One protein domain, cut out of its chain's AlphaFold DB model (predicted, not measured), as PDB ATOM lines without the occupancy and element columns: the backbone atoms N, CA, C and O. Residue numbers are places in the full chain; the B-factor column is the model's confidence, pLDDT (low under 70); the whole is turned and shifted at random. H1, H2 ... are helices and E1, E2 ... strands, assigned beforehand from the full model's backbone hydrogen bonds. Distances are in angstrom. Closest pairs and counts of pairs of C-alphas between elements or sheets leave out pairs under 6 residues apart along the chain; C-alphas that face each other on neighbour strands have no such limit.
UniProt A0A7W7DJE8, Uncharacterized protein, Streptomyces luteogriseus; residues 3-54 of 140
ATOM      1  N   GLN A   3       0.415 -47.676 -40.824       87.94
ATOM      2  CA  GLN A   3      -0.851 -48.235 -40.381       87.94
ATOM      3  C   GLN A   3      -1.682 -48.611 -41.606       87.94
ATOM      4  O   GLN A   3      -1.759 -47.848 -42.568       87.94
ATOM      5  N   ILE A   4      -2.311 -49.780 -41.552       89.75
ATOM      6  CA  ILE A   4      -3.246 -50.276 -42.559       89.75
ATOM      7  C   ILE A   4      -4.498 -50.739 -41.822       89.75
ATOM      8  O   ILE A   4      -4.390 -51.544 -40.901       89.75
ATOM      9  N   ARG A   5      -5.680 -50.284 -42.242       87.81
ATOM     10  CA  ARG A   5      -6.957 -50.834 -41.777       87.81
ATOM     11  C   ARG A   5      -7.634 -51.581 -42.919       87.81
ATOM     12  O   ARG A   5      -7.832 -51.012 -43.987       87.81
ATOM     13  N   VAL A   6      -7.970 -52.845 -42.684       89.12
ATOM     14  CA  VAL A   6      -8.776 -53.680 -43.586       89.12
ATOM     15  C   VAL A   6      -9.854 -54.332 -42.733       89.12
ATOM     16  O   VAL A   6      -9.537 -54.971 -41.726       89.12
ATOM     17  N   ASP A   7     -11.114 -54.140 -43.120       87.31
ATOM     18  CA  ASP A   7     -12.287 -54.576 -42.361       87.31
ATOM     19  C   ASP A   7     -12.216 -54.120 -40.886       87.31
ATOM     20  O   ASP A   7     -11.926 -52.960 -40.588       87.31
ATOM     21  N   GLU A   8     -12.446 -55.033 -39.938       86.81
ATOM     22  CA  GLU A   8     -12.356 -54.772 -38.497       86.81
ATOM     23  C   GLU A   8     -10.934 -54.969 -37.923       86.81
ATOM     24  O   GLU A   8     -10.790 -55.176 -36.717       86.81
ATOM     25  N   THR A   9      -9.870 -54.917 -38.739       88.19
ATOM     26  CA  THR A   9      -8.478 -55.123 -38.281       88.19
ATOM     27  C   THR A   9      -7.559 -53.949 -38.618       88.19
ATOM     28  O   THR A   9      -7.437 -53.551 -39.775       88.19
ATOM     29  N   ASP A  10      -6.840 -53.459 -37.607       88.31
ATOM     30  CA  ASP A  10      -5.688 -52.574 -37.768       88.31
ATOM     31  C   ASP A  10      -4.387 -53.378 -37.798       88.31
ATOM     32  O   ASP A  10      -4.131 -54.213 -36.929       88.31
ATOM     33  N   TYR A  11      -3.532 -53.067 -38.766       89.56
ATOM     34  CA  TYR A  11      -2.149 -53.509 -38.847       89.56
ATOM     35  C   TYR A  11      -1.239 -52.311 -38.620       89.56
ATOM     36  O   TYR A  11      -1.374 -51.288 -39.288       89.56
ATOM     37  N   VAL A  12      -0.286 -52.443 -37.702       87.75
ATOM     38  CA  VAL A  12       0.608 -51.351 -37.311       87.75
ATOM     39  C   VAL A  12       2.048 -51.808 -37.418       87.75
ATOM     40  O   VAL A  12       2.447 -52.775 -36.766       87.75
ATOM     41  N   ARG A  13       2.842 -51.080 -38.202       88.94
ATOM     42  CA  ARG A  13       4.294 -51.234 -38.269       88.94
ATOM     43  C   ARG A  13       4.955 -50.015 -37.626       88.94
ATOM     44  O   ARG A  13       5.040 -48.951 -38.251       88.94
ATOM     45  N   PRO A  14       5.397 -50.118 -36.361       82.06
ATOM     46  CA  PRO A  14       6.106 -49.028 -35.715       82.06
ATOM     47  C   PRO A  14       7.480 -48.856 -36.363       82.06
ATOM     48  O   PRO A  14       8.148 -49.835 -36.692       82.06
ATOM     49  N   ASP A  15       7.917 -47.610 -36.526       82.75
ATOM     50  CA  ASP A  15       9.293 -47.358 -36.947       82.75
ATOM     51  C   ASP A  15      10.265 -47.466 -35.763       82.75
ATOM     52  O   ASP A  15       9.887 -47.531 -34.586       82.75
ATOM     53  N   ARG A  16      11.558 -47.484 -36.088       80.75
ATOM     54  CA  ARG A  16      12.632 -47.558 -35.097       80.75
ATOM     55  C   ARG A  16      12.579 -46.406 -34.092       80.75
ATOM     56  O   ARG A  16      12.787 -46.644 -32.903       80.75
ATOM     57  N   ALA A  17      12.304 -45.184 -34.548       80.94
ATOM     58  CA  ALA A  17      12.292 -43.997 -33.694       80.94
ATOM     59  C   ALA A  17      11.180 -44.083 -32.636       80.94
ATOM     60  O   ALA A  17      11.417 -43.830 -31.452       80.94
ATOM     61  N   TYR A  18       9.990 -44.527 -33.042       78.12
ATOM     62  CA  TYR A  18       8.864 -44.793 -32.162       78.12
ATOM     63  C   TYR A  18       9.227 -45.842 -31.106       78.12
ATOM     64  O   TYR A  18       9.047 -45.607 -29.910       78.12
ATOM     65  N   LEU A  19       9.814 -46.970 -31.515       78.06
ATOM     66  CA  LEU A  19      10.187 -48.044 -30.588       78.06
ATOM     67  C   LEU A  19      11.274 -47.635 -29.585       78.06
ATOM     68  O   LEU A  19      11.200 -48.015 -28.413       78.06
ATOM     69  N   GLN A  20      12.263 -46.852 -30.022       75.88
ATOM     70  CA  GLN A  20      13.321 -46.332 -29.154       75.88
ATOM     71  C   GLN A  20      12.756 -45.405 -28.075       75.88
ATOM     72  O   GLN A  20      13.107 -45.547 -26.904       75.88
ATOM     73  N   LYS A  21      11.829 -44.516 -28.451       75.38
ATOM     74  CA  LYS A  21      11.166 -43.595 -27.520       75.38
ATOM     75  C   LYS A  21      10.276 -44.318 -26.507       75.38
ATOM     76  O   LYS A  21      10.210 -43.908 -25.355       75.38
ATOM     77  N   TRP A  22       9.576 -45.373 -26.925       66.50
ATOM     78  CA  TRP A  22       8.554 -46.016 -26.092       66.50
ATOM     79  C   TRP A  22       9.103 -47.032 -25.092       66.50
ATOM     80  O   TRP A  22       8.499 -47.247 -24.046       66.50
ATOM     81  N   LYS A  23      10.233 -47.686 -25.393       59.22
ATOM     82  CA  LYS A  23      10.727 -48.780 -24.545       59.22
ATOM     83  C   LYS A  23      11.903 -48.428 -23.636       59.22
ATOM     84  O   LYS A  23      12.216 -49.265 -22.797       59.22
ATOM     85  N   ASN A  24      12.586 -47.284 -23.787       57.09
ATOM     86  CA  ASN A  24      13.905 -47.059 -23.155       57.09
ATOM     87  C   ASN A  24      14.842 -48.285 -23.314       57.09
ATOM     88  O   ASN A  24      15.698 -48.546 -22.471       57.09
ATOM     89  N   LYS A  25      14.646 -49.100 -24.367       53.72
ATOM     90  CA  LYS A  25      15.367 -50.359 -24.581       53.72
ATOM     91  C   LYS A  25      16.419 -50.137 -25.666       53.72
ATOM     92  O   LYS A  25      16.058 -50.114 -26.844       53.72
ATOM     93  N   PRO A  26      17.710 -50.037 -25.308       54.09
ATOM     94  CA  PRO A  26      18.795 -49.800 -26.264       54.09
ATOM     95  C   PRO A  26      19.071 -50.986 -27.212       54.09
ATOM     96  O   PRO A  26      19.934 -50.887 -28.074       54.09
ATOM     97  N   GLY A  27      18.334 -52.099 -27.093       56.78
ATOM     98  CA  GLY A  27      18.547 -53.323 -27.877       56.78
ATOM     99  C   GLY A  27      17.910 -53.361 -29.273       56.78
ATOM    100  O   GLY A  27      18.023 -54.383 -29.940       56.78
ATOM    101  N   ILE A  28      17.227 -52.303 -29.728       62.59
ATOM    102  CA  ILE A  28      16.658 -52.242 -31.088       62.59
ATOM    103  C   ILE A  28      17.672 -51.560 -32.012       62.59
ATOM    104  O   ILE A  28      17.735 -50.330 -32.109       62.59
ATOM    105  N   THR A  29      18.509 -52.380 -32.647       61.91
ATOM    106  CA  THR A  29      19.629 -51.941 -33.492       61.91
ATOM    107  C   THR A  29      19.330 -52.008 -34.994       61.91
ATOM    108  O   THR A  29      19.967 -51.275 -35.750       61.91
ATOM    109  N   GLY A  30      18.347 -52.814 -35.421       65.00
ATOM    110  CA  GLY A  30      17.919 -52.973 -36.821       65.00
ATOM    111  C   GLY A  30      16.615 -52.246 -37.182       65.00
ATOM    112  O   GLY A  30      15.931 -51.697 -36.313       65.00
ATOM    113  N   GLU A  31      16.275 -52.240 -38.474       66.00
ATOM    114  CA  GLU A  31      14.954 -51.812 -38.952       66.00
ATOM    115  C   GLU A  31      13.864 -52.780 -38.461       66.00
ATOM    116  O   GLU A  31      14.055 -53.995 -38.410       66.00
ATOM    117  N   GLN A  32      12.716 -52.231 -38.054       74.50
ATOM    118  CA  GLN A  32      11.537 -53.019 -37.700       74.50
ATOM    119  C   GLN A  32      10.681 -53.209 -38.953       74.50
ATOM    120  O   GLN A  32      10.170 -52.236 -39.505       74.50
ATOM    121  N   HIS A  33      10.481 -54.460 -39.359       82.12
ATOM    122  CA  HIS A  33       9.686 -54.811 -40.541       82.12
ATOM    123  C   HIS A  33       8.345 -55.461 -40.204       82.12
ATOM    124  O   HIS A  33       7.488 -55.567 -41.082       82.12
ATOM    125  N   LEU A  34       8.160 -55.876 -38.948       87.88
ATOM    126  CA  LEU A  34       7.024 -56.682 -38.532       87.88
ATOM    127  C   LEU A  34       5.816 -55.821 -38.159       87.88
ATOM    128  O   LEU A  34       5.935 -54.772 -37.517       87.88
ATOM    129  N   TRP A  35       4.646 -56.316 -38.540       90.69
ATOM    130  CA  TRP A  35       3.341 -55.735 -38.269       90.69
ATOM    131  C   TRP A  35       2.717 -56.383 -37.039       90.69
ATOM    132  O   TRP A  35       2.793 -57.595 -36.854       90.69
ATOM    133  N   VAL A  36       2.038 -55.593 -36.219       86.88
ATOM    134  CA  VAL A  36       1.131 -56.097 -35.180       86.88
ATOM    135  C   VAL A  36      -0.295 -55.955 -35.693       86.88
ATOM    136  O   VAL A  36      -0.626 -54.910 -36.251       86.88
ATOM    137  N   LYS A  37      -1.126 -56.986 -35.508       88.00
ATOM    138  CA  LYS A  37      -2.563 -56.924 -35.804       88.00
ATOM    139  C   LYS A  37      -3.378 -56.707 -34.527       88.00
ATOM    140  O   LYS A  37      -3.135 -57.387 -33.530       88.00
ATOM    141  N   THR A  38      -4.368 -55.826 -34.588       83.94
ATOM    142  CA  THR A  38      -5.289 -55.531 -33.481       83.94
ATOM    143  C   THR A  38      -6.707 -55.357 -34.034       83.94
ATOM    144  O   THR A  38      -6.880 -54.634 -35.015       83.94
ATOM    145  N   PRO A  39      -7.741 -55.976 -33.438       85.44
ATOM    146  CA  PRO A  39      -9.127 -55.673 -33.785       85.44
ATOM    147  C   PRO A  39      -9.437 -54.186 -33.573       85.44
ATOM    148  O   PRO A  39      -9.114 -53.638 -32.521       85.44
ATOM    149  N   VAL A  40     -10.136 -53.544 -34.510       81.25
ATOM    150  CA  VAL A  40     -10.490 -52.111 -34.440       81.25
ATOM    151  C   VAL A  40     -11.248 -51.777 -33.153       81.25
ATOM    152  O   VAL A  40     -11.012 -50.743 -32.541       81.25
ATOM    153  N   LYS A  41     -12.103 -52.687 -32.671       77.12
ATOM    154  CA  LYS A  41     -12.840 -52.532 -31.400       77.12
ATOM    155  C   LYS A  41     -11.929 -52.471 -30.166       77.12
ATOM    156  O   LYS A  41     -12.330 -51.934 -29.142       77.12
ATOM    157  N   GLN A  42     -10.729 -53.044 -30.250       71.56
ATOM    158  CA  GLN A  42      -9.723 -53.030 -29.183       71.56
ATOM    159  C   GLN A  42      -8.731 -51.866 -29.332       71.56
ATOM    160  O   GLN A  42      -8.005 -51.556 -28.388       71.56
ATOM    161  N   ALA A  43      -8.694 -51.210 -30.495       65.69
ATOM    162  CA  ALA A  43      -7.890 -50.020 -30.716       65.69
ATOM    163  C   ALA A  43      -8.507 -48.827 -29.968       65.69
ATOM    164  O   ALA A  43      -9.480 -48.220 -30.410       65.69
ATOM    165  N   ALA A  44      -7.950 -48.487 -28.805       58.56
ATOM    166  CA  ALA A  44      -8.401 -47.330 -28.041       58.56
ATOM    167  C   ALA A  44      -8.101 -46.013 -28.783       58.56
ATOM    168  O   ALA A  44      -6.986 -45.794 -29.273       58.56
ATOM    169  N   ALA A  45      -9.078 -45.100 -28.797       51.38
ATOM    170  CA  ALA A  45      -8.851 -43.710 -29.176       51.38
ATOM    171  C   ALA A  45      -7.741 -43.120 -28.283       51.38
ATOM    172  O   ALA A  45      -7.811 -43.205 -27.060       51.38
ATOM    173  N   GLY A  46      -6.684 -42.576 -28.895       51.28
ATOM    174  CA  GLY A  46      -5.488 -42.098 -28.184       51.28
ATOM    175  C   GLY A  46      -4.288 -43.056 -28.194       51.28
ATOM    176  O   GLY A  46      -3.203 -42.656 -27.785       51.28
ATOM    177  N   GLY A  47      -4.420 -44.271 -28.745       55.69
ATOM    178  CA  GLY A  47      -3.310 -45.222 -28.932       55.69
ATOM    179  C   GLY A  47      -2.275 -44.834 -30.002       55.69
ATOM    180  O   GLY A  47      -1.425 -45.647 -30.356       55.69
ATOM    181  N   GLY A  48      -2.347 -43.615 -30.547       57.25
ATOM    182  CA  GLY A  48      -1.465 -43.134 -31.616       57.25
ATOM    183  C   GLY A  48      -1.822 -43.633 -33.020       57.25
ATOM    184  O   GLY A  48      -1.080 -43.357 -33.956       57.25
ATOM    185  N   LEU A  49      -2.945 -44.340 -33.173       64.44
ATOM    186  CA  LEU A  49      -3.478 -44.725 -34.477       64.44
ATOM    187  C   LEU A  49      -4.242 -43.563 -35.100       64.44
ATOM    188  O   LEU A  49      -5.046 -42.905 -34.436       64.44
ATOM    189  N   ALA A  50      -3.977 -43.312 -36.379       65.38
ATOM    190  CA  ALA A  50      -4.707 -42.316 -37.135       65.38
ATOM    191  C   ALA A  50      -6.141 -42.812 -37.353       65.38
ATOM    192  O   ALA A  50      -6.362 -43.958 -37.754       65.38
ATOM    193  N   SER A  51      -7.115 -41.934 -37.109       67.38
ATOM    194  CA  SER A  51      -8.459 -42.130 -37.645       67.38
ATOM    195  C   SER A  51      -8.366 -42.007 -39.163       67.38
ATOM    196  O   SER A  51      -7.934 -40.966 -39.661       67.38
ATOM    197  N   CYS A  52      -8.714 -43.070 -39.891       65.94
ATOM    198  CA  CYS A  52      -8.735 -43.046 -41.356       65.94
ATOM    199  C   CYS A  52      -9.789 -42.059 -41.872       65.94
ATOM    200  O   CYS A  52      -9.580 -41.394 -42.882       65.94
ATOM    201  N   GLU A  53     -10.895 -41.929 -41.142       70.50
ATOM    202  CA  GLU A  53     -11.906 -40.911 -41.392       70.50
ATOM    203  C   GLU A  53     -11.511 -39.620 -40.685       70.50
ATOM    204  O   GLU A  53     -11.211 -39.611 -39.485       70.50
ATOM    205  N   ARG A  54     -11.527 -38.515 -41.431       69.75
ATOM    206  CA  ARG A  54     -11.324 -37.186 -40.869       69.75
ATOM    207  C   ARG A  54     -12.669 -36.467 -40.809       69.75
ATOM    208  O   ARG A  54     -13.133 -36.017 -41.857       69.75
TER     209      ARG A  54
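This is residues 3 to 54 of the 140 residues of an uncharacterized protein of Streptomyces luteogriseus (UniProt A0A7W7DJE8). A small three-stranded antiparallel sheet fills one end of this domain, and a single short helix, H1, sits beyond the other end of the strands, off the sheet, where E2 leads into it and a long loop returns from it to E3. After E3 the last stretch, residues 40 to 54, with no named element, loops over one face of the sheet, while residues 21 to 27, of which 21 to 23 belong to H1, stick out at the helix end. The printed part has 52 residues, with three named strands and one named helix in the order E1, E2, H1, E3, and the sheet order is E1, E2, E3. The class is mixed, helices and strands, with 22 residues, under half, in named elements. The whole is loose, with a radius of gyration of the C-alphas of 12.4 A, and elongated, spanning 34 by 20 by 19 A.

Start at the inner strand of the sheet, E2, residues 9 to 13. On its one side look for E1, residues 3 to 6, an edge strand and antiparallel to it at 158 degrees; the two form a hairpin. There N 4 and O 11 are 2.9 A apart and N 11 and O 4 are 2.8 A apart, within hydrogen-bond range, and C-alphas 3 and 12 face each other at 4.6 A. On the other side of E2 find E3, residues 35 to 39, the second edge strand, antiparallel to E2 at 154 degrees. N 10 and O 38 are 2.8 A apart and N 36 and O 12 are 2.9 A apart, within hydrogen-bond range. Now look to H1, residues 16 to 23, which is not on the sheet, with 0 pairs of C-alphas within 10 A. H1 is apart from E1. In H1 every O i to N i+4 pair is within hydrogen-bond range.

Find C-alpha 3 at (-0.851, -48.235, -40.381), where E1 begins; it runs 10.1 A to C-alpha 6. E2 measures 13.4 A from C-alpha 9 to C-alpha 13. H1 starts at C-alpha 16, at (12.632, -47.558, -35.097), and spans 10.8 A to C-alpha 23. E3 runs 13.2 A from C-alpha 35 to C-alpha 39, at (-9.127, -55.673, -33.785).

The two C-alphas farthest apart are those of Gly 27 and Arg 54, at 36.4 A. The printed part has no cut. The links E1 to E2 and E2 to H1 are tight; that from H1 to E3, 11 residues, is long. The mean pLDDT of the printed part is 74.2, and the model's confidence is under 70 at residues 22 to 31, 43 to 52 and 54.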